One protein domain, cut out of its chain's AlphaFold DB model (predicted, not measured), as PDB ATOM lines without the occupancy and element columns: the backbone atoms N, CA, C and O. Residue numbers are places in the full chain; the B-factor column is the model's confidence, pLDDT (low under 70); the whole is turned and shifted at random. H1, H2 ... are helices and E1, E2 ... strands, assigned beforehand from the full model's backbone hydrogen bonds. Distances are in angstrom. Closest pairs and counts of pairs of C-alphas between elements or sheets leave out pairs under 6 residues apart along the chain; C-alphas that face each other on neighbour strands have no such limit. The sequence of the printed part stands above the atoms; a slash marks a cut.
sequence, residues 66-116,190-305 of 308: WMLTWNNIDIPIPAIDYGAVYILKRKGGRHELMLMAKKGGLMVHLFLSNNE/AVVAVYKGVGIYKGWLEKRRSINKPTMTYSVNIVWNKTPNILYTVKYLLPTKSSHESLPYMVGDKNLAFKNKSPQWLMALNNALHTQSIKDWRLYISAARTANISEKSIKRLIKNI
ATOM      1  N   TRP A  66     242.346 189.315 184.931       93.94
ATOM      2  CA  TRP A  66     241.939 189.615 186.299       93.94
ATOM      3  C   TRP A  66     240.770 190.597 186.287       93.94
ATOM      4  O   TRP A  66     240.516 191.253 185.273       93.94
ATOM      5  N   MET A  67     240.069 190.716 187.414       92.88
ATOM      6  CA  MET A  67     238.948 191.645 187.543       92.88
ATOM      7  C   MET A  67     239.335 192.877 188.360       92.88
ATOM      8  O   MET A  67     239.739 192.774 189.522       92.88
ATOM      9  N   LEU A  68     239.190 194.042 187.739       94.38
ATOM     10  CA  LEU A  68     239.277 195.347 188.380       94.38
ATOM     11  C   LEU A  68     237.857 195.872 188.584       94.38
ATOM     12  O   LEU A  68     237.129 196.043 187.609       94.38
ATOM     13  N   THR A  69     237.487 196.180 189.821       91.56
ATOM     14  CA  THR A  69     236.186 196.786 190.120       91.56
ATOM     15  C   THR A  69     236.387 198.275 190.359       91.56
ATOM     16  O   THR A  69     237.065 198.689 191.299       91.56
ATOM     17  N   TRP A  70     235.807 199.107 189.497       89.31
ATOM     18  CA  TRP A  70     235.952 200.560 189.565       89.31
ATOM     19  C   TRP A  70     234.589 201.237 189.476       89.31
ATOM     20  O   TRP A  70     233.895 201.122 188.470       89.31
ATOM     21  N   ASN A  71     234.198 201.953 190.537       85.31
ATOM     22  CA  ASN A  71     232.862 202.547 190.675       85.31
ATOM     23  C   ASN A  71     231.723 201.535 190.436       85.31
ATOM     24  O   ASN A  71     230.745 201.853 189.762       85.31
ATOM     25  N   ASN A  72     231.863 200.319 190.975       85.94
ATOM     26  CA  ASN A  72     230.925 199.200 190.798       85.94
ATOM     27  C   ASN A  72     230.774 198.711 189.343       85.94
ATOM     28  O   ASN A  72     229.796 198.040 189.016       85.94
ATOM     29  N   ILE A  73     231.722 199.050 188.465       89.25
ATOM     30  CA  ILE A  73     231.852 198.453 187.135       89.25
ATOM     31  C   ILE A  73     232.979 197.430 187.201       89.25
ATOM     32  O   ILE A  73     234.118 197.786 187.520       89.25
ATOM     33  N   ASP A  74     232.660 196.188 186.858       91.81
ATOM     34  CA  ASP A  74     233.639 195.116 186.722       91.81
ATOM     35  C   ASP A  74     234.298 195.169 185.344       91.81
ATOM     36  O   ASP A  74     233.646 195.175 184.293       91.81
ATOM     37  N   ILE A  75     235.622 195.280 185.363       93.81
ATOM     38  CA  ILE A  75     236.447 195.565 184.199       93.81
ATOM     39  C   ILE A  75     237.502 194.464 184.094       93.81
ATOM     40  O   ILE A  75     238.451 194.444 184.884       93.81
ATOM     41  N   PRO A  76     237.384 193.557 183.108       94.12
ATOM     42  CA  PRO A  76     238.417 192.571 182.859       94.12
ATOM     43  C   PRO A  76     239.674 193.282 182.360       94.12
ATOM     44  O   PRO A  76     239.646 194.024 181.371       94.12
ATOM     45  N   ILE A  77     240.785 193.050 183.048       94.56
ATOM     46  CA  ILE A  77     242.108 193.533 182.664       94.56
ATOM     47  C   ILE A  77     243.018 192.339 182.354       94.56
ATOM     48  O   ILE A  77     242.878 191.296 182.991       94.56
ATOM     49  N   PRO A  78     243.939 192.444 181.386       93.38
ATOM     50  CA  PRO A  78     244.902 191.381 181.100       93.38
ATOM     51  C   PRO A  78     245.630 190.883 182.356       93.38
ATOM     52  O   PRO A  78     246.119 191.690 183.145       93.38
ATOM     53  N   ALA A  79     245.734 189.564 182.525       93.56
ATOM     54  CA  ALA A  79     246.514 188.962 183.605       93.56
ATOM     55  C   ALA A  79     248.004 188.959 183.230       93.56
ATOM     56  O   ALA A  79     248.528 187.971 182.726       93.56
ATOM     57  N   ILE A  80     248.657 190.108 183.400       93.38
ATOM     58  CA  ILE A  80     250.051 190.339 183.005       93.38
ATOM     59  C   ILE A  80     250.787 191.176 184.049       93.38
ATOM     60  O   ILE A  80     250.175 191.846 184.881       93.38
ATOM     61  N   ASP A  81     252.109 191.237 183.933       94.94
ATOM     62  CA  ASP A  81     252.923 192.115 184.768       94.94
ATOM     63  C   ASP A  81     252.689 193.590 184.423       94.94
ATOM     64  O   ASP A  81     253.094 194.095 183.366       94.94
ATOM     65  N   TYR A  82     252.073 194.312 185.355       97.12
ATOM     66  CA  TYR A  82     251.959 195.763 185.296       97.12
ATOM     67  C   TYR A  82     253.218 196.412 185.871       97.12
ATOM     68  O   TYR A  82     253.688 196.046 186.937       97.12
ATOM     69  N   GLY A  83     253.778 197.384 185.152       97.06
ATOM     70  CA  GLY A  83     254.945 198.144 185.611       97.06
ATOM     71  C   GLY A  83     254.564 199.437 186.327       97.06
ATOM     72  O   GLY A  83     255.332 199.951 187.138       97.06
ATOM     73  N   ALA A  84     253.385 199.991 186.036       97.31
ATOM     74  CA  ALA A  84     252.910 201.209 186.677       97.31
ATOM     75  C   ALA A  84     251.387 201.232 186.794       97.31
ATOM     76  O   ALA A  84     250.673 200.856 185.862       97.31
ATOM     77  N   VAL A  85     250.907 201.754 187.921       97.12
ATOM     78  CA  VAL A  85     249.487 201.991 188.187       97.12
ATOM     79  C   VAL A  85     249.332 203.411 188.717       97.12
ATOM     80  O   VAL A  85     249.690 203.713 189.853       97.12
ATOM     81  N   TYR A  86     248.842 204.318 187.879       95.25
ATOM     82  CA  TYR A  86     248.649 205.717 188.238       95.25
ATOM     83  C   TYR A  86     247.200 205.985 188.616       95.25
ATOM     84  O   TYR A  86     246.301 205.774 187.809       95.25
ATOM     85  N   ILE A  87     247.004 206.543 189.808       91.25
ATOM     86  CA  ILE A  87     245.722 207.093 190.250       91.25
ATOM     87  C   ILE A  87     245.844 208.609 190.213       91.25
ATOM     88  O   ILE A  87     246.665 209.200 190.916       91.25
ATOM     89  N   LEU A  88     245.080 209.239 189.329       86.19
ATOM     90  CA  LEU A  88     245.135 210.663 189.036       86.19
ATOM     91  C   LEU A  88     243.864 211.337 189.536       86.19
ATOM     92  O   LEU A  88     242.766 211.012 189.093       86.19
ATOM     93  N   LYS A  89     244.012 212.318 190.424       79.62
ATOM     94  CA  LYS A  89     242.889 213.149 190.851       79.62
ATOM     95  C   LYS A  89     242.604 214.218 189.795       79.62
ATOM     96  O   LYS A  89     243.479 215.015 189.453       79.62
ATOM     97  N   ARG A  90     241.382 214.240 189.267       74.56
ATOM     98  CA  ARG A  90     240.874 215.287 188.369       74.56
ATOM     99  C   ARG A  90     240.146 216.368 189.176       74.56
ATOM    100  O   ARG A  90     239.770 216.167 190.334       74.56
ATOM    101  N   LYS A  91     239.934 217.533 188.552       65.62
ATOM    102  CA  LYS A  91     239.050 218.577 189.101       65.62
ATOM    103  C   LYS A  91     237.663 217.972 189.380       65.62
ATOM    104  O   LYS A  91     237.187 217.161 188.592       65.62
ATOM    105  N   GLY A  92     237.051 218.344 190.506       64.62
ATOM    106  CA  GLY A  92     235.766 217.784 190.948       64.62
ATOM    107  C   GLY A  92     235.862 216.447 191.696       64.62
ATOM    108  O   GLY A  92     234.877 215.724 191.762       64.62
ATOM    109  N   GLY A  93     237.041 216.080 192.218       64.88
ATOM    110  CA  GLY A  93     237.206 214.925 193.117       64.88
ATOM    111  C   GLY A  93     237.193 213.549 192.442       64.88
ATOM    112  O   GLY A  93     237.338 212.539 193.120       64.88
ATOM    113  N   ARG A  94     237.062 213.496 191.114       74.06
ATOM    114  CA  ARG A  94     237.014 212.247 190.344       74.06
ATOM    115  C   ARG A  94     238.412 211.643 190.192       74.06
ATOM    116  O   ARG A  94     239.364 212.363 189.884       74.06
ATOM    117  N   HIS A  95     238.525 210.329 190.356       80.25
ATOM    118  CA  HIS A  95     239.763 209.592 190.109       80.25
ATOM    119  C   HIS A  95     239.787 209.027 188.690       80.25
ATOM    120  O   HIS A  95     238.786 208.537 188.179       80.25
ATOM    121  N   GLU A  96     240.952 209.095 188.069       90.75
ATOM    122  CA  GLU A  96     241.301 208.411 186.833       90.75
ATOM    123  C   GLU A  96     242.368 207.374 187.159       90.75
ATOM    124  O   GLU A  96     243.288 207.648 187.929       90.75
ATOM    125  N   LEU A  97     242.242 206.188 186.582       94.69
ATOM    126  CA  LEU A  97     243.140 205.074 186.824       94.69
ATOM    127  C   LEU A  97     243.809 204.675 185.513       94.69
ATOM    128  O   LEU A  97     243.147 204.491 184.499       94.69
ATOM    129  N   MET A  98     245.127 204.539 185.520       96.56
ATOM    130  CA  MET A  98     245.898 204.127 184.352       96.56
ATOM    131  C   MET A  98     246.849 203.005 184.741       96.56
ATOM    132  O   MET A  98     247.774 203.219 185.520       96.56
ATOM    133  N   LEU A  99     246.626 201.825 184.175       97.75
ATOM    134  CA  LEU A  99     247.455 200.643 184.342       97.75
ATOM    135  C   LEU A  99     248.305 200.466 183.085       97.75
ATOM    136  O   LEU A  99     247.777 200.411 181.974       97.75
ATOM    137  N   MET A 100     249.620 200.388 183.252       97.38
ATOM    138  CA  MET A 100     250.576 200.219 182.159       97.38
ATOM    139  C   MET A 100     251.344 198.917 182.348       97.38
ATOM    140  O   MET A 100     251.964 198.704 183.394       97.38
ATOM    141  N   ALA A 101     251.316 198.062 181.331       96.00
ATOM    142  CA  ALA A 101     252.086 196.830 181.321       96.00
ATOM    143  C   ALA A 101     253.591 197.122 181.369       96.00
ATOM    144  O   ALA A 101     254.060 198.113 180.804       96.00
ATOM    145  N   LYS A 102     254.359 196.243 182.017       94.19
ATOM    146  CA  LYS A 102     255.825 196.344 182.075       94.19
ATOM    147  C   LYS A 102     256.456 196.151 180.692       94.19
ATOM    148  O   LYS A 102     257.477 196.764 180.389       94.19
ATOM    149  N   LYS A 103     255.837 195.320 179.848       89.38
ATOM    150  CA  LYS A 103     256.260 195.007 178.474       89.38
ATOM    151  C   LYS A 103     255.068 195.054 177.511       89.38
ATOM    152  O   LYS A 103     253.915 195.031 177.930       89.38
ATOM    153  N   GLY A 104     255.343 195.138 176.208       83.25
ATOM    154  CA  GLY A 104     254.325 194.990 175.157       83.25
ATOM    155  C   GLY A 104     253.440 196.215 174.894       83.25
ATOM    156  O   GLY A 104     252.545 196.142 174.063       83.25
ATOM    157  N   GLY A 105     253.676 197.349 175.565       85.62
ATOM    158  CA  GLY A 105     252.990 198.616 175.265       85.62
ATOM    159  C   GLY A 105     251.487 198.632 175.568       85.62
ATOM    160  O   GLY A 105     250.791 199.545 175.118       85.62
ATOM    161  N   LEU A 106     250.991 197.645 176.320       93.81
ATOM    162  CA  LEU A 106     249.595 197.550 176.721       93.81
ATOM    163  C   LEU A 106     249.265 198.582 177.804       93.81
ATOM    164  O   LEU A 106     250.017 198.766 178.765       93.81
ATOM    165  N   MET A 107     248.106 199.224 177.672       96.38
ATOM    166  CA  MET A 107     247.579 200.142 178.678       96.38
ATOM    167  C   MET A 107     246.074 199.949 178.852       96.38
ATOM    168  O   MET A 107     245.345 199.815 177.871       96.38
ATOM    169  N   VAL A 108     245.613 200.007 180.100       97.44
ATOM    170  CA  VAL A 108     244.196 200.152 180.445       97.44
ATOM    171  C   VAL A 108     244.018 201.483 181.163       97.44
ATOM    172  O   VAL A 108     244.728 201.783 182.119       97.44
ATOM    173  N   HIS A 109     243.097 202.309 180.686       97.12
ATOM    174  CA  HIS A 109     242.893 203.668 181.165       97.12
ATOM    175  C   HIS A 109     241.414 203.927 181.437       97.12
ATOM    176  O   HIS A 109     240.591 203.900 180.531       97.12
ATOM    177  N   LEU A 110     241.085 204.181 182.697       95.94
ATOM    178  CA  LEU A 110     239.740 204.384 183.198       95.94
ATOM    179  C   LEU A 110     239.588 205.841 183.619       95.94
ATOM    180  O   LEU A 110     240.367 206.340 184.433       95.94
ATOM    181  N   PHE A 111     238.592 206.535 183.088       93.69
ATOM    182  CA  PHE A 111     238.331 207.920 183.461       93.69
ATOM    183  C   PHE A 111     236.850 208.269 183.350       93.69
ATOM    184  O   PHE A 111     236.078 207.627 182.638       93.69
ATOM    185  N   LEU A 112     236.462 209.295 184.102       91.31
ATOM    186  CA  LEU A 112     235.110 209.834 184.118       91.31
ATOM    187  C   LEU A 112     235.083 211.131 183.317       91.31
ATOM    188  O   LEU A 112     235.933 212.004 183.512       91.31
ATOM    189  N   SER A 113     234.081 211.285 182.465       89.50
ATOM    190  CA  SER A 113     233.808 212.531 181.750       89.50
ATOM    191  C   SER A 113     232.420 213.067 182.096       89.50
ATOM    192  O   SER A 113     231.586 212.359 182.667       89.50
ATOM    193  N   ASN A 114     232.210 214.365 181.861       88.81
ATOM    194  CA  ASN A 114     230.907 214.983 182.076       88.81
ATOM    195  C   ASN A 114     229.920 214.504 181.003       88.81
ATOM    196  O   ASN A 114     230.280 214.432 179.829       88.81
ATOM    197  N   ASN A 115     228.697 214.198 181.418       92.88
ATOM    198  CA  ASN A 115     227.590 213.794 180.559       92.88
ATOM    199  C   ASN A 115     226.285 214.489 180.978       92.88
ATOM    200  O   ASN A 115     225.201 213.937 180.821       92.88
ATOM    201  N   GLU A 116     226.393 215.676 181.574       91.88
ATOM    202  CA  GLU A 116     225.257 216.543 181.882       91.88
ATOM    203  C   GLU A 116     224.408 216.840 180.639       91.88
ATOM    204  O   GLU A 116     224.896 216.856 179.502       91.88
ATOM    205  N   ALA A 190     240.481 206.965 162.329       80.94
ATOM    206  CA  ALA A 190     240.307 205.617 161.787       80.94
ATOM    207  C   ALA A 190     239.477 204.737 162.743       80.94
ATOM    208  O   ALA A 190     239.995 203.824 163.397       80.94
ATOM    209  N   VAL A 191     238.192 205.074 162.889       87.12
ATOM    210  CA  VAL A 191     237.206 204.207 163.539       87.12
ATOM    211  C   VAL A 191     237.023 202.985 162.648       87.12
ATOM    212  O   VAL A 191     236.702 203.114 161.476       87.12
ATOM    213  N   VAL A 192     237.291 201.810 163.209       89.94
ATOM    214  CA  VAL A 192     237.192 200.525 162.507       89.94
ATOM    215  C   VAL A 192     235.798 199.943 162.684       89.94
ATOM    216  O   VAL A 192     235.233 199.394 161.751       89.94
ATOM    217  N   ALA A 193     235.255 200.039 163.897       93.44
ATOM    218  CA  ALA A 193     233.930 199.535 164.216       93.44
ATOM    219  C   ALA A 193     233.385 200.228 165.461       93.44
ATOM    220  O   ALA A 193     234.150 200.640 166.342       93.44
ATOM    221  N   VAL A 194     232.062 200.299 165.551       94.94
ATOM    222  CA  VAL A 194     231.357 200.734 166.753       94.94
ATOM    223  C   VAL A 194     230.253 199.739 167.057       94.94
ATOM    224  O   VAL A 194     229.545 199.292 166.157       94.94
ATOM    225  N   TYR A 195     230.114 199.389 168.327       95.31
ATOM    226  CA  TYR A 195     229.181 198.374 168.790       95.31
ATOM    227  C   TYR A 195     228.192 198.993 169.761       95.31
ATOM    228  O   TYR A 195     228.584 199.732 170.670       95.31
ATOM    229  N   LYS A 196     226.910 198.704 169.550       92.12
ATOM    230  CA  LYS A 196     225.836 199.212 170.404       92.12
ATOM    231  C   LYS A 196     225.781 198.408 171.702       92.12
ATOM    232  O   LYS A 196     225.793 197.181 171.668       92.12
ATOM    233  N   GLY A 197     225.661 199.105 172.831       89.75
ATOM    234  CA  GLY A 197     225.534 198.494 174.154       89.75
ATOM    235  C   GLY A 197     226.862 198.042 174.769       89.75
ATOM    236  O   GLY A 197     227.878 197.889 174.088       89.75
ATOM    237  N   VAL A 198     226.844 197.838 176.089       90.56
ATOM    238  CA  VAL A 198     227.972 197.311 176.874       90.56
ATOM    239  C   VAL A 198     227.428 196.281 177.868       90.56
ATOM    240  O   VAL A 198     227.331 196.533 179.068       90.56
ATOM    241  N   GLY A 199     227.005 195.128 177.341       86.62
ATOM    242  CA  GLY A 199     226.386 194.057 178.127       86.62
ATOM    243  C   GLY A 199     225.171 194.560 178.912       86.62
ATOM    244  O   GLY A 199     224.207 195.024 178.310       86.62
ATOM    245  N   ILE A 200     225.226 194.512 180.245       89.75
ATOM    246  CA  ILE A 200     224.162 195.011 181.133       89.75
ATOM    247  C   ILE A 200     224.025 196.527 181.187       89.75
ATOM    248  O   ILE A 200     223.038 197.036 181.719       89.75
ATOM    249  N   TYR A 201     225.022 197.256 180.697       91.12
ATOM    250  CA  TYR A 201     225.051 198.703 180.774       91.12
ATOM    251  C   TYR A 201     224.586 199.343 179.466       91.12
ATOM    252  O   TYR A 201     224.871 198.864 178.362       91.12
ATOM    253  N   LYS A 202     223.932 200.504 179.590       92.25
ATOM    254  CA  LYS A 202     223.740 201.409 178.454       92.25
ATOM    255  C   LYS A 202     225.090 201.997 178.058       92.25
ATOM    256  O   LYS A 202     225.900 202.338 178.920       92.25
ATOM    257  N   GLY A 203     225.335 202.134 176.761       94.25
ATOM    258  CA  GLY A 203     226.628 202.598 176.281       94.25
ATOM    259  C   GLY A 203     226.958 202.143 174.870       94.25
ATOM    260  O   GLY A 203     226.092 201.669 174.133       94.25
ATOM    261  N   TRP A 204     228.228 202.279 174.512       95.62
ATOM    262  CA  TRP A 204     228.778 201.770 173.262       95.62
ATOM    263  C   TRP A 204     230.264 201.453 173.388       95.62
ATOM    264  O   TRP A 204     230.957 201.957 174.273       95.62
ATOM    265  N   LEU A 205     230.769 200.645 172.462       96.50
ATOM    266  CA  LEU A 205     232.189 200.344 172.331       96.50
ATOM    267  C   LEU A 205     232.702 200.857 170.990       96.50
ATOM    268  O   LEU A 205     232.150 200.518 169.950       96.50
ATOM    269  N   GLU A 206     233.793 201.618 170.994       95.19
ATOM    270  CA  GLU A 206     234.496 202.039 169.777       95.19
ATOM    271  C   GLU A 206     235.810 201.278 169.617       95.19
ATOM    272  O   GLU A 206     236.624 201.259 170.538       95.19
ATOM    273  N   LYS A 207     236.060 200.723 168.430       94.56
ATOM    274  CA  LYS A 207     237.351 200.161 168.026       94.56
ATOM    275  C   LYS A 207     238.009 201.108 167.029       94.56
ATOM    276  O   LYS A 207     237.441 201.406 165.981       94.56
ATOM    277  N   ARG A 208     239.214 201.577 167.341       93.00
ATOM    278  CA  ARG A 208     239.996 202.498 166.504       93.00
ATOM    279  C   ARG A 208     241.377 201.921 166.230       93.00
ATOM    280  O   ARG A 208     242.020 201.401 167.143       93.00
ATOM    281  N   ARG A 209     241.856 202.068 164.998       90.62
ATOM    282  CA  ARG A 209     243.237 201.735 164.630       90.62
ATOM    283  C   ARG A 209     244.110 202.976 164.790       90.62
ATOM    284  O   ARG A 209     243.739 204.062 164.350       90.62
ATOM    285  N   SER A 210     245.264 202.832 165.435       86.50
ATOM    286  CA  SER A 210     246.261 203.904 165.456       86.50
ATOM    287  C   SER A 210     246.894 204.045 164.070       86.50
ATOM    288  O   SER A 210     247.284 203.051 163.468       86.50
ATOM    289  N   ILE A 211     247.013 205.280 163.571       80.62
ATOM    290  CA  ILE A 211     247.601 205.555 162.247       80.62
ATOM    291  C   ILE A 211     249.119 205.318 162.271       80.62
ATOM    292  O   ILE A 211     249.685 204.793 161.325       80.62
ATOM    293  N   ASN A 212     249.773 205.654 163.388       81.81
ATOM    294  CA  ASN A 212     251.237 205.708 163.474       81.81
ATOM    295  C   ASN A 212     251.849 204.560 164.287       81.81
ATOM    296  O   ASN A 212     253.047 204.573 164.559       81.81
ATOM    297  N   LYS A 213     251.032 203.627 164.790       83.69
ATOM    298  CA  LYS A 213     251.494 202.519 165.637       83.69
ATOM    299  C   LYS A 213     250.665 201.267 165.365       83.69
ATOM    300  O   LYS A 213     249.464 201.408 165.146       83.69
ATOM    301  N   PRO A 214     251.245 200.059 165.474       88.81
ATOM    302  CA  PRO A 214     250.517 198.797 165.355       88.81
ATOM    303  C   PRO A 214     249.705 198.515 166.630       88.81
ATOM    304  O   PRO A 214     249.891 197.510 167.314       88.81
ATOM    305  N   THR A 215     248.813 199.438 166.988       92.06
ATOM    306  CA  THR A 215     247.963 199.349 168.173       92.06
ATOM    307  C   THR A 215     246.501 199.598 167.828       92.06
ATOM    308  O   THR A 215     246.153 200.444 167.000       92.06
ATOM    309  N   MET A 216     245.634 198.861 168.511       94.12
ATOM    310  CA  MET A 216     244.195 199.059 168.536       94.12
ATOM    311  C   MET A 216     243.812 199.754 169.836       94.12
ATOM    312  O   MET A 216     244.287 199.401 170.915       94.12
ATOM    313  N   THR A 217     242.950 200.757 169.727       95.25
ATOM    314  CA  THR A 217     242.318 201.399 170.878       95.25
ATOM    315  C   THR A 217     240.862 200.980 170.930       95.25
ATOM    316  O   THR A 217     240.120 201.210 169.976       95.25
ATOM    317  N   TYR A 218     240.451 200.411 172.053       96.19
ATOM    318  CA  TYR A 218     239.062 200.102 172.351       96.19
ATOM    319  C   TYR A 218     238.585 201.083 173.413       96.19
ATOM    320  O   TYR A 218     239.213 201.179 174.460       96.19
ATOM    321  N   SER A 219     237.525 201.839 173.144       96.50
ATOM    322  CA  SER A 219     236.906 202.744 174.117       96.50
ATOM    323  C   SER A 219     235.527 202.211 174.465       96.50
ATOM    324  O   SER A 219     234.621 202.281 173.642       96.50
ATOM    325  N   VAL A 220     235.386 201.657 175.663       97.31
ATOM    326  CA  VAL A 220     234.109 201.212 176.218       97.31
ATOM    327  C   VAL A 220     233.508 202.380 176.988       97.31
ATOM    328  O   VAL A 220     234.092 202.833 177.970       97.31
ATOM    329  N   ASN A 221     232.376 202.890 176.521       96.69
ATOM    330  CA  ASN A 221     231.691 204.053 177.070       96.69
ATOM    331  C   ASN A 221     230.391 203.595 177.729       96.69
ATOM    332  O   ASN A 221     229.528 203.041 177.055       96.69
ATOM    333  N   ILE A 222     230.262 203.820 179.032       96.12
ATOM    334  CA  ILE A 222     229.161 203.340 179.865       96.12
ATOM    335  C   ILE A 222     228.406 204.536 180.441       96.12
ATOM    336  O   ILE A 222     228.978 205.383 181.131       96.12
ATOM    337  N   VAL A 223     227.102 204.572 180.177       93.69
ATOM    338  CA  VAL A 223     226.144 205.488 180.796       93.69
ATOM    339  C   VAL A 223     225.430 204.714 181.897       93.69
ATOM    340  O   VAL A 223     224.589 203.853 181.637       93.69
ATOM    341  N   TRP A 224     225.798 204.990 183.143       87.25
ATOM    342  CA  TRP A 224     225.244 204.284 184.290       87.25
ATOM    343  C   TRP A 224     223.902 204.902 184.705       87.25
ATOM    344  O   TRP A 224     223.827 206.097 184.976       87.25
ATOM    345  N   ASN A 225     222.839 204.095 184.812       84.25
ATOM    346  CA  ASN A 225     221.479 204.600 185.068       84.25
ATOM    347  C   ASN A 225     221.343 205.385 186.386       84.25
ATOM    348  O   ASN A 225     220.570 206.332 186.444       84.25
ATOM    349  N   LYS A 226     222.094 205.020 187.437       85.69
ATOM    350  CA  LYS A 226     222.097 205.753 188.722       85.69
ATOM    351  C   LYS A 226     222.823 207.106 188.656       85.69
ATOM    352  O   LYS A 226     222.597 207.958 189.503       85.69
ATOM    353  N   THR A 227     223.711 207.301 187.681       87.56
ATOM    354  CA  THR A 227     224.558 208.498 187.537       87.56
ATOM    355  C   THR A 227     224.650 208.916 186.063       87.56
ATOM    356  O   THR A 227     225.744 209.015 185.506       87.56
ATOM    357  N   PRO A 228     223.513 209.206 185.399       89.31
ATOM    358  CA  PRO A 228     223.468 209.400 183.946       89.31
ATOM    359  C   PRO A 228     224.254 210.632 183.479       89.31
ATOM    360  O   PRO A 228     224.647 210.714 182.318       89.31
ATOM    361  N   ASN A 229     224.529 211.575 184.383       91.75
ATOM    362  CA  ASN A 229     225.327 212.775 184.117       91.75
ATOM    363  C   ASN A 229     226.846 212.515 184.142       91.75
ATOM    364  O   ASN A 229     227.648 213.435 183.978       91.75
ATOM    365  N   ILE A 230     227.263 211.262 184.334       91.00
ATOM    366  CA  ILE A 230     228.657 210.832 184.281       91.00
ATOM    367  C   ILE A 230     228.796 209.778 183.184       91.00
ATOM    368  O   ILE A 230     228.062 208.793 183.154       91.00
ATOM    369  N   LEU A 231     229.772 209.976 182.298       93.38
ATOM    370  CA  LEU A 231     230.175 208.967 181.325       93.38
ATOM    371  C   LEU A 231     231.439 208.269 181.827       93.38
ATOM    372  O   LEU A 231     232.483 208.907 182.007       93.38
ATOM    373  N   TYR A 232     231.329 206.964 182.049       94.62
ATOM    374  CA  TYR A 232     232.436 206.104 182.441       94.62
ATOM    375  C   TYR A 232     233.106 205.590 181.174       94.62
ATOM    376  O   TYR A 232     232.448 204.976 180.336       94.62
ATOM    377  N   THR A 233     234.406 205.820 181.027       96.00
ATOM    378  CA  THR A 233     235.146 205.340 179.862       96.00
ATOM    379  C   THR A 233     236.289 204.436 180.294       96.00
ATOM    380  O   THR A 233     237.152 204.843 181.072       96.00
ATOM    381  N   VAL A 234     236.321 203.228 179.729       97.31
ATOM    382  CA  VAL A 234     237.443 202.289 179.823       97.31
ATOM    383  C   VAL A 234     238.125 202.221 178.465       97.31
ATOM    384  O   VAL A 234     237.535 201.784 177.477       97.31
ATOM    385  N   LYS A 235     239.375 202.667 178.399       97.31
ATOM    386  CA  LYS A 235     240.214 202.587 177.207       97.31
ATOM    387  C   LYS A 235     241.223 201.466 177.335       97.31
ATOM    388  O   LYS A 235     242.042 201.479 178.247       97.31
ATOM    389  N   TYR A 236     241.220 200.560 176.370       97.12
ATOM    390  CA  TYR A 236     242.270 199.568 176.187       97.12
ATOM    391  C   TYR A 236     243.118 199.979 174.996       97.12
ATOM    392  O   TYR A 236     242.599 200.142 173.893       97.12
ATOM    393  N   LEU A 237     244.417 200.132 175.211       96.00
ATOM    394  CA  LEU A 237     245.404 200.243 174.148       96.00
ATOM    395  C   LEU A 237     246.133 198.905 174.064       96.00
ATOM    396  O   LEU A 237     246.901 198.564 174.962       96.00
ATOM    397  N   LEU A 238     245.869 198.156 173.000       93.81
ATOM    398  CA  LEU A 238     246.399 196.814 172.781       93.81
ATOM    399  C   LEU A 238     247.251 196.794 171.505       93.81
ATOM    400  O   LEU A 238     246.891 197.466 170.535       93.81
ATOM    401  N   PRO A 239     248.344 196.019 171.438       91.88
ATOM    402  CA  PRO A 239     248.967 195.661 170.163       91.88
ATOM    403  C   PRO A 239     247.957 195.002 169.211       91.88
ATOM    404  O   PRO A 239     247.053 194.301 169.661       91.88
ATOM    405  N   THR A 240     248.104 195.191 167.897       86.81
ATOM    406  CA  THR A 240     247.159 194.662 166.885       86.81
ATOM    407  C   THR A 240     247.005 193.140 166.882       86.81
ATOM    408  O   THR A 240     245.980 192.664 166.417       86.81
ATOM    409  N   LYS A 241     247.986 192.391 167.400       85.62
ATOM    410  CA  LYS A 241     247.967 190.921 167.529       85.62
ATOM    411  C   LYS A 241     247.958 190.462 168.995       85.62
ATOM    412  O   LYS A 241     248.606 189.485 169.354       85.62
ATOM    413  N   SER A 242     247.325 191.228 169.880       88.75
ATOM    414  CA  SER A 242     247.262 190.877 171.301       88.75
ATOM    415  C   SER A 242     246.319 189.696 171.539       88.75
ATOM    416  O   SER A 242     245.171 189.735 171.111       88.75
ATOM    417  N   SER A 243     246.753 188.715 172.336       89.50
ATOM    418  CA  SER A 243     245.909 187.617 172.843       89.50
ATOM    419  C   SER A 243     244.744 188.080 173.735       89.50
ATOM    420  O   SER A 243     243.885 187.278 174.097       89.50
ATOM    421  N   HIS A 244     244.707 189.370 174.088       90.75
ATOM    422  CA  HIS A 244     243.696 190.003 174.934       90.75
ATOM    423  C   HIS A 244     242.720 190.896 174.152       90.75
ATOM    424  O   HIS A 244     242.000 191.693 174.756       90.75
ATOM    425  N   GLU A 245     242.681 190.809 172.817       91.19
ATOM    426  CA  GLU A 245     241.790 191.648 172.005       91.19
ATOM    427  C   GLU A 245     240.298 191.453 172.308       91.19
ATOM    428  O   GLU A 245     239.498 192.348 172.033       91.19
ATOM    429  N   SER A 246     239.935 190.322 172.922       91.88
ATOM    430  CA  SER A 246     238.565 190.004 173.314       91.88
ATOM    431  C   SER A 246     238.110 190.724 174.597       91.88
ATOM    432  O   SER A 246     236.911 190.905 174.801       91.88
ATOM    433  N   LEU A 247     239.032 191.170 175.466       92.00
ATOM    434  CA  LEU A 247     238.696 191.704 176.799       92.00
ATOM    435  C   LEU A 247     237.786 192.945 176.789       92.00
ATOM    436  O   LEU A 247     236.858 193.003 177.594       92.00
ATOM    437  N   PRO A 248     237.955 193.933 175.889       94.50
ATOM    438  CA  PRO A 248     237.034 195.069 175.825       94.50
ATOM    439  C   PRO A 248     235.584 194.636 175.548       94.50
ATOM    440  O   PRO A 248     234.631 195.287 175.985       94.50
ATOM    441  N   TYR A 249     235.397 193.514 174.848       93.38
ATOM    442  CA  TYR A 249     234.086 192.942 174.546       93.38
ATOM    443  C   TYR A 249     233.468 192.158 175.710       93.38
ATOM    444  O   TYR A 249     232.316 191.751 175.625       93.38
ATOM    445  N   MET A 250     234.190 192.007 176.814       91.81
ATOM    446  CA  MET A 250     233.700 191.330 178.009       91.81
ATOM    447  C   MET A 250     233.089 192.306 179.013       91.81
ATOM    448  O   MET A 250     232.240 191.917 179.801       91.81
ATOM    449  N   VAL A 251     233.446 193.595 178.972       92.56
ATOM    450  CA  VAL A 251     232.891 194.589 179.906       92.56
ATOM    451  C   VAL A 251     231.355 194.559 179.875       92.56
ATOM    452  O   VAL A 251     230.754 194.663 178.796       92.56
ATOM    453  N   GLY A 252     230.748 194.419 181.057       89.00
ATOM    454  CA  GLY A 252     229.301 194.352 181.260       89.00
ATOM    455  C   GLY A 252     228.647 193.000 180.959       89.00
ATOM    456  O   GLY A 252     227.425 192.922 181.012       89.00
ATOM    457  N   ASP A 253     229.394 191.953 180.620       87.62
ATOM    458  CA  ASP A 253     228.825 190.611 180.457       87.62
ATOM    459  C   ASP A 253     228.479 189.994 181.833       87.62
ATOM    460  O   ASP A 253     229.321 189.935 182.728       87.62
ATOM    461  N   LYS A 254     227.218 189.562 182.012       76.19
ATOM    462  CA  LYS A 254     226.714 188.956 183.265       76.19
ATOM    463  C   LYS A 254     227.339 187.599 183.549       76.19
ATOM    464  O   LYS A 254     227.414 187.196 184.702       76.19
ATOM    465  N   ASN A 255     227.750 186.900 182.497       75.88
ATOM    466  CA  ASN A 255     228.197 185.515 182.568       75.88
ATOM    467  C   ASN A 255     229.717 185.418 182.717       75.88
ATOM    468  O   ASN A 255     230.303 184.359 182.487       75.88
ATOM    469  N   LEU A 256     230.375 186.522 183.088       72.31
ATOM    470  CA  LEU A 256     231.802 186.529 183.362       72.31
ATOM    471  C   LEU A 256     232.113 185.694 184.597       72.31
ATOM    472  O   LEU A 256     232.150 186.190 185.720       72.31
ATOM    473  N   ALA A 257     232.406 184.419 184.370       60.09
ATOM    474  CA  ALA A 257     233.014 183.574 185.377       60.09
ATOM    475  C   ALA A 257     234.413 184.114 185.717       60.09
ATOM    476  O   ALA A 257     235.218 184.431 184.833       60.09
ATOM    477  N   PHE A 258     234.721 184.222 187.007       63.66
ATOM    478  CA  PHE A 258     236.068 184.531 187.473       63.66
ATOM    479  C   PHE A 258     236.988 183.365 187.116       63.66
ATOM    480  O   PHE A 258     236.910 182.305 187.726       63.66
ATOM    481  N   LYS A 259     237.853 183.547 186.114       61.91
ATOM    482  CA  LYS A 259     238.763 182.476 185.690       61.91
ATOM    483  C   LYS A 259     240.068 182.429 186.488       61.91
ATOM    484  O   LYS A 259     240.687 181.378 186.522       61.91
ATOM    485  N   ASN A 260     240.475 183.520 187.149       72.56
ATOM    486  CA  ASN A 260     241.751 183.587 187.870       72.56
ATOM    487  C   ASN A 260     241.643 184.337 189.200       72.56
ATOM    488  O   ASN A 260     240.975 185.371 189.289       72.56
ATOM    489  N   LYS A 261     242.399 183.876 190.202       85.44
ATOM    490  CA  LYS A 261     242.634 184.626 191.440       85.44
ATOM    491  C   LYS A 261     243.436 185.893 191.121       85.44
ATOM    492  O   LYS A 261     244.530 185.814 190.565       85.44
ATOM    493  N   SER A 262     242.886 187.056 191.461       91.88
ATOM    494  CA  SER A 262     243.577 188.341 191.303       91.88
ATOM    495  C   SER A 262     244.837 188.401 192.181       91.88
ATOM    496  O   SER A 262     244.823 187.887 193.302       91.88
ATOM    497  N   PRO A 263     245.921 189.055 191.726       95.81
ATOM    498  CA  PRO A 263     247.111 189.251 192.543       95.81
ATOM    499  C   PRO A 263     246.803 190.173 193.726       95.81
ATOM    500  O   PRO A 263     245.927 191.039 193.651       95.81
ATOM    501  N   GLN A 264     247.567 190.028 194.812       96.81
ATOM    502  CA  GLN A 264     247.326 190.749 196.066       96.81
ATOM    503  C   GLN A 264     247.275 192.274 195.882       96.81
ATOM    504  O   GLN A 264     246.416 192.929 196.469       96.81
ATOM    505  N   TRP A 265     248.136 192.845 195.031       97.62
ATOM    506  CA  TRP A 265     248.126 194.287 194.754       97.62
ATOM    507  C   TRP A 265     246.812 194.752 194.115       97.62
ATOM    508  O   TRP A 265     246.336 195.838 194.433       97.62
ATOM    509  N   LEU A 266     246.202 193.936 193.248       96.75
ATOM    510  CA  LEU A 266     244.939 194.266 192.587       96.75
ATOM    511  C   LEU A 266     243.761 194.097 193.546       96.75
ATOM    512  O   LEU A 266     242.861 194.930 193.552       96.75
ATOM    513  N   MET A 267     243.786 193.065 194.393       95.88
ATOM    514  CA  MET A 267     242.796 192.905 195.464       95.88
ATOM    515  C   MET A 267     242.827 194.101 196.425       95.88
ATOM    516  O   MET A 267     241.786 194.687 196.717       95.88
ATOM    517  N   ALA A 268     244.024 194.513 196.858       97.00
ATOM    518  CA  ALA A 268     244.206 195.683 197.713       97.00
ATOM    519  C   ALA A 268     243.781 196.983 197.008       97.00
ATOM    520  O   ALA A 268     243.159 197.838 197.634       97.00
ATOM    521  N   LEU A 269     244.054 197.116 195.703       96.12
ATOM    522  CA  LEU A 269     243.588 198.245 194.898       96.12
ATOM    523  C   LEU A 269     242.058 198.301 194.827       96.12
ATOM    524  O   LEU A 269     241.491 199.366 195.055       96.12
ATOM    525  N   ASN A 270     241.390 197.181 194.534       94.75
ATOM    526  CA  ASN A 270     239.927 197.105 194.499       94.75
ATOM    527  C   ASN A 270     239.331 197.524 195.848       94.75
ATOM    528  O   ASN A 270     238.413 198.342 195.882       94.75
ATOM    529  N   ASN A 271     239.896 197.030 196.954       94.62
ATOM    530  CA  ASN A 271     239.442 197.396 198.292       94.62
ATOM    531  C   ASN A 271     239.637 198.897 198.570       94.62
ATOM    532  O   ASN A 271     238.696 199.575 198.969       94.62
ATOM    533  N   ALA A 272     240.818 199.448 198.271       94.06
ATOM    534  CA  ALA A 272     241.102 200.871 198.463       94.06
ATOM    535  C   ALA A 272     240.221 201.781 197.586       94.06
ATOM    536  O   ALA A 272     239.785 202.844 198.027       94.06
ATOM    537  N   LEU A 273     239.915 201.360 196.354       91.38
ATOM    538  CA  LEU A 273     238.980 202.063 195.474       91.38
ATOM    539  C   LEU A 273     237.539 202.008 195.993       91.38
ATOM    540  O   LEU A 273     236.795 202.966 195.776       91.38
ATOM    541  N   HIS A 274     237.150 200.924 196.663       90.31
ATOM    542  CA  HIS A 274     235.816 200.749 197.225       90.31
ATOM    543  C   HIS A 274     235.619 201.553 198.518       90.31
ATOM    544  O   HIS A 274     234.684 202.344 198.607       90.31
ATOM    545  N   THR A 275     236.512 201.396 199.496       91.62
ATOM    546  CA  THR A 275     236.370 202.003 200.831       91.62
ATOM    547  C   THR A 275     236.889 203.436 200.902       91.62
ATOM    548  O   THR A 275     236.467 204.201 201.764       91.62
ATOM    549  N   GLN A 276     237.834 203.803 200.026       89.19
ATOM    550  CA  GLN A 276     238.549 205.085 200.039       89.19
ATOM    551  C   GLN A 276     239.269 205.394 201.370       89.19
ATOM    552  O   GLN A 276     239.614 206.549 201.630       89.19
ATOM    553  N   SER A 277     239.535 204.386 202.211       92.75
ATOM    554  CA  SER A 277     240.146 204.584 203.530       92.75
ATOM    555  C   SER A 277     241.675 204.716 203.455       92.75
ATOM    556  O   SER A 277     242.337 204.072 202.638       92.75
ATOM    557  N   ILE A 278     242.273 205.519 204.347       94.25
ATOM    558  CA  ILE A 278     243.743 205.661 204.447       94.25
ATOM    559  C   ILE A 278     244.403 204.301 204.731       94.25
ATOM    560  O   ILE A 278     245.453 203.993 204.164       94.25
ATOM    561  N   LYS A 279     243.778 203.471 205.577       96.56
ATOM    562  CA  LYS A 279     244.257 202.122 205.911       96.56
ATOM    563  C   LYS A 279     244.387 201.260 204.655       96.56
ATOM    564  O   LYS A 279     245.444 200.674 204.424       96.56
ATOM    565  N   ASP A 280     243.356 201.234 203.818       96.31
ATOM    566  CA  ASP A 280     243.344 200.402 202.613       96.31
ATOM    567  C   ASP A 280     244.289 200.937 201.538       96.31
ATOM    568  O   ASP A 280     244.965 200.162 200.860       96.31
ATOM    569  N   TRP A 281     244.441 202.259 201.442       95.88
ATOM    570  CA  TRP A 281     245.462 202.854 200.585       95.88
ATOM    571  C   TRP A 281     246.890 202.485 201.014       95.88
ATOM    572  O   TRP A 281     247.727 202.213 200.152       95.88
ATOM    573  N   ARG A 282     247.180 202.415 202.321       97.19
ATOM    574  CA  ARG A 282     248.478 201.929 202.831       97.19
ATOM    575  C   ARG A 282     248.704 200.452 202.503       97.19
ATOM    576  O   ARG A 282     249.803 200.095 202.078       97.19
ATOM    577  N   LEU A 283     247.668 199.617 202.630       98.00
ATOM    578  CA  LEU A 283     247.726 198.205 202.229       98.00
ATOM    579  C   LEU A 283     248.017 198.059 200.731       98.00
ATOM    580  O   LEU A 283     248.884 197.271 200.349       98.00
ATOM    581  N   TYR A 284     247.365 198.862 199.884       97.62
ATOM    582  CA  TYR A 284     247.665 198.894 198.455       97.62
ATOM    583  C   TYR A 284     249.114 199.308 198.178       97.62
ATOM    584  O   TYR A 284     249.783 198.640 197.395       97.62
ATOM    585  N   ILE A 285     249.631 200.358 198.828       97.75
ATOM    586  CA  ILE A 285     251.025 200.796 198.644       97.75
ATOM    587  C   ILE A 285     252.007 199.670 198.974       97.75
ATOM    588  O   ILE A 285     252.932 199.427 198.200       97.75
ATOM    589  N   SER A 286     251.808 198.977 200.099       98.00
ATOM    590  CA  SER A 286     252.652 197.846 200.496       98.00
ATOM    591  C   SER A 286     252.610 196.725 199.451       98.00
ATOM    592  O   SER A 286     253.652 196.351 198.914       98.00
ATOM    593  N   ALA A 287     251.411 196.278 199.062       98.25
ATOM    594  CA  ALA A 287     251.250 195.218 198.070       98.25
ATOM    595  C   ALA A 287     251.792 195.610 196.679       98.25
ATOM    596  O   ALA A 287     252.361 194.778 195.974       98.25
ATOM    597  N   ALA A 288     251.653 196.878 196.284       97.88
ATOM    598  CA  ALA A 288     252.179 197.405 195.027       97.88
ATOM    599  C   ALA A 288     253.716 197.395 194.996       97.88
ATOM    600  O   ALA A 288     254.290 197.057 193.960       97.88
ATOM    601  N   ARG A 289     254.386 197.709 196.117       97.94
ATOM    602  CA  ARG A 289     255.852 197.597 196.239       97.94
ATOM    603  C   ARG A 289     256.319 196.158 196.090       97.94
ATOM    604  O   ARG A 289     257.205 195.901 195.283       97.94
ATOM    605  N   THR A 290     255.677 195.221 196.787       97.81
ATOM    606  CA  THR A 290     255.970 193.783 196.664       97.81
ATOM    607  C   THR A 290     255.781 193.287 195.228       97.81
ATOM    608  O   THR A 290     256.565 192.484 194.735       97.81
ATOM    609  N   ALA A 291     254.780 193.816 194.518       97.00
ATOM    610  CA  ALA A 291     254.528 193.512 193.111       97.00
ATOM    611  C   ALA A 291     255.440 194.269 192.121       97.00
ATOM    612  O   ALA A 291     255.233 194.172 190.912       97.00
ATOM    613  N   ASN A 292     256.440 195.022 192.595       97.25
ATOM    614  CA  ASN A 292     257.351 195.828 191.776       97.25
ATOM    615  C   ASN A 292     256.652 196.880 190.887       97.25
ATOM    616  O   ASN A 292     257.155 197.238 189.815       97.25
ATOM    617  N   ILE A 293     255.499 197.406 191.321       98.12
ATOM    618  CA  ILE A 293     254.876 198.576 190.691       98.12
ATOM    619  C   ILE A 293     255.792 199.783 190.902       98.12
ATOM    620  O   ILE A 293     256.276 200.020 192.005       98.12
ATOM    621  N   SER A 294     256.023 200.574 189.851       97.50
ATOM    622  CA  SER A 294     257.054 201.613 189.884       97.50
ATOM    623  C   SER A 294     256.904 202.580 191.066       97.50
ATOM    624  O   SER A 294     255.816 203.104 191.340       97.50
ATOM    625  N   GLU A 295     258.028 202.923 191.698       97.19
ATOM    626  CA  GLU A 295     258.067 203.922 192.775       97.19
ATOM    627  C   GLU A 295     257.506 205.278 192.328       97.19
ATOM    628  O   GLU A 295     256.894 206.009 193.104       97.19
ATOM    629  N   LYS A 296     257.624 205.608 191.038       96.50
ATOM    630  CA  LYS A 296     257.011 206.810 190.465       96.50
ATOM    631  C   LYS A 296     255.481 206.792 190.560       96.50
ATOM    632  O   LYS A 296     254.892 207.831 190.866       96.50
ATOM    633  N   SER A 297     254.827 205.658 190.290       95.88
ATOM    634  CA  SER A 297     253.372 205.526 190.485       95.88
ATOM    635  C   SER A 297     252.984 205.648 191.954       95.88
ATOM    636  O   SER A 297     252.046 206.383 192.262       95.88
ATOM    637  N   ILE A 298     253.739 205.009 192.852       96.25
ATOM    638  CA  ILE A 298     253.477 205.022 194.297       96.25
ATOM    639  C   ILE A 298     253.631 206.436 194.870       96.25
ATOM    640  O   ILE A 298     252.704 206.952 195.490       96.25
ATOM    641  N   LYS A 299     254.741 207.128 194.585       94.75
ATOM    642  CA  LYS A 299     254.955 208.525 195.010       94.75
ATOM    643  C   LYS A 299     253.844 209.453 194.519       94.75
ATOM    644  O   LYS A 299     253.416 210.358 195.232       94.75
ATOM    645  N   ARG A 300     253.350 209.234 193.295       92.69
ATOM    646  CA  ARG A 300     252.251 210.032 192.739       92.69
ATOM    647  C   ARG A 300     250.919 209.752 193.429       92.69
ATOM    648  O   ARG A 300     250.153 210.694 193.611       92.69
ATOM    649  N   LEU A 301     250.647 208.503 193.803       92.12
ATOM    650  CA  LEU A 301     249.480 208.155 194.608       92.12
ATOM    651  C   LEU A 301     249.513 208.873 195.957       92.12
ATOM    652  O   LEU A 301     248.544 209.548 196.283       92.12
ATOM    653  N   ILE A 302     250.628 208.761 196.689       92.44
ATOM    654  CA  ILE A 302     250.809 209.386 198.010       92.44
ATOM    655  C   ILE A 302     250.508 210.886 197.920       92.44
ATOM    656  O   ILE A 302     249.702 211.411 198.673       92.44
ATOM    657  N   LYS A 303     251.033 211.566 196.893       90.25
ATOM    658  CA  LYS A 303     250.739 212.987 196.652       90.25
ATOM    659  C   LYS A 303     249.250 213.291 196.399       90.25
ATOM    660  O   LYS A 303     248.801 214.404 196.663       90.25
ATOM    661  N   ASN A 304     248.497 212.357 195.821       86.06
ATOM    662  CA  ASN A 304     247.114 212.583 195.389       86.06
ATOM    663  C   ASN A 304     246.067 212.246 196.462       86.06
ATOM    664  O   ASN A 304     244.954 212.783 196.400       86.06
ATOM    665  N   ILE A 305     246.405 211.388 197.425       84.69
ATOM    666  CA  ILE A 305     245.521 210.988 198.520       84.69
ATOM    667  C   ILE A 305     245.964 211.719 199.787       84.69
ATOM    668  O   ILE A 305     247.053 211.492 200.302       84.69
TER     669      ILE A 305
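Overview. This is residues 66 to 116 and 190 to 305 of the 308 residues of an uncharacterized protein of hydrothermal vent metagenome (UniProt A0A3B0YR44). A broad, twisted seven-stranded sheet has the small hairpin E1 and E2 over part of one face, a partial sandwich, while three helices stack beyond the sheet's E3 edge. H3 is beside E3, H1 is beside E1, and H2 joins them; the sheet's other face is bare. The printed part has 167 residues, with nine named strands followed by three named helices; the large sheet runs E3, E4, E5, E9, E8, E7, E6, antiparallel throughout, and the class is mixed. The whole is compact, with a radius of gyration of the C-alphas of 15.7 A and spans of 42 by 36 by 32 A.

Arrangement. E1, residues 66 to 70, and E2, residues 73 to 78, form an antiparallel hairpin, with N 68 and O 75 3.0 A apart. E3, residues 82 to 89, E4, residues 95 to 101, and E5, residues 107 to 114, form a meander, each strand the antiparallel neighbour of the one before; N 86 and O 98 are 2.8 A apart, as are N 99 and O 108. E6, residues 191 to 198, E7, residues 201 to 209, E8, residues 215 to 223, and E9, residues 230 to 239, form a second meander, with N 195 to O 205, N 206 to O 219 and N 220 to O 234 at 2.8, 2.9 and 2.8 A. E5 of the first meander and E9 of the second are antiparallel neighbours in the large sheet, N 109 and O 235 being 2.8 A apart. The two sheets make a sandwich, two sheets face to face, 9.3 A centre to centre where they face each other. H1, residues 264 to 275, has its Asn 270 C-alpha 5.8 A from that of Thr 69 in E1. H2, residues 278 to 290, touches H1 at a shallow tilt of 17 degrees, opposite ways, closest at the C-alphas of Trp 265 and Ala 287, 4.6 A. H3, residues 295 to 304, only just touches H2, whose residues 285 to 289 alone make the 3 pairs of C-alphas within 8 A; the closest are Ile 285 and Ile 298, 6.5 A. H3 stands at the sheet's level, with the C-alphas of Tyr 86 and Ser 297 5.2 A apart. In H1, H2 and H3 every O i to N i+4 pair is within hydrogen-bond range.

Along the chain. E1 begins at C-alpha 66, (241.939, 189.615, 186.299). E9 is the longest strand, 29.0 A; E8 spans 25.9 A and H2 18.7 A. H3 ends at C-alpha 304, (247.114, 212.583, 195.389).

Size, cuts and confidence. The C-alphas of Ala 190 and Lys 279 are farthest apart, 44.4 A. Residues 117 to 189 are not printed, and C-alphas 116 and 190 are 27.4 A apart across the cut. The link E9 to H1, residues 240 to 263, is long. Residues 91 to 93 and 257 to 259 have pLDDT under 70.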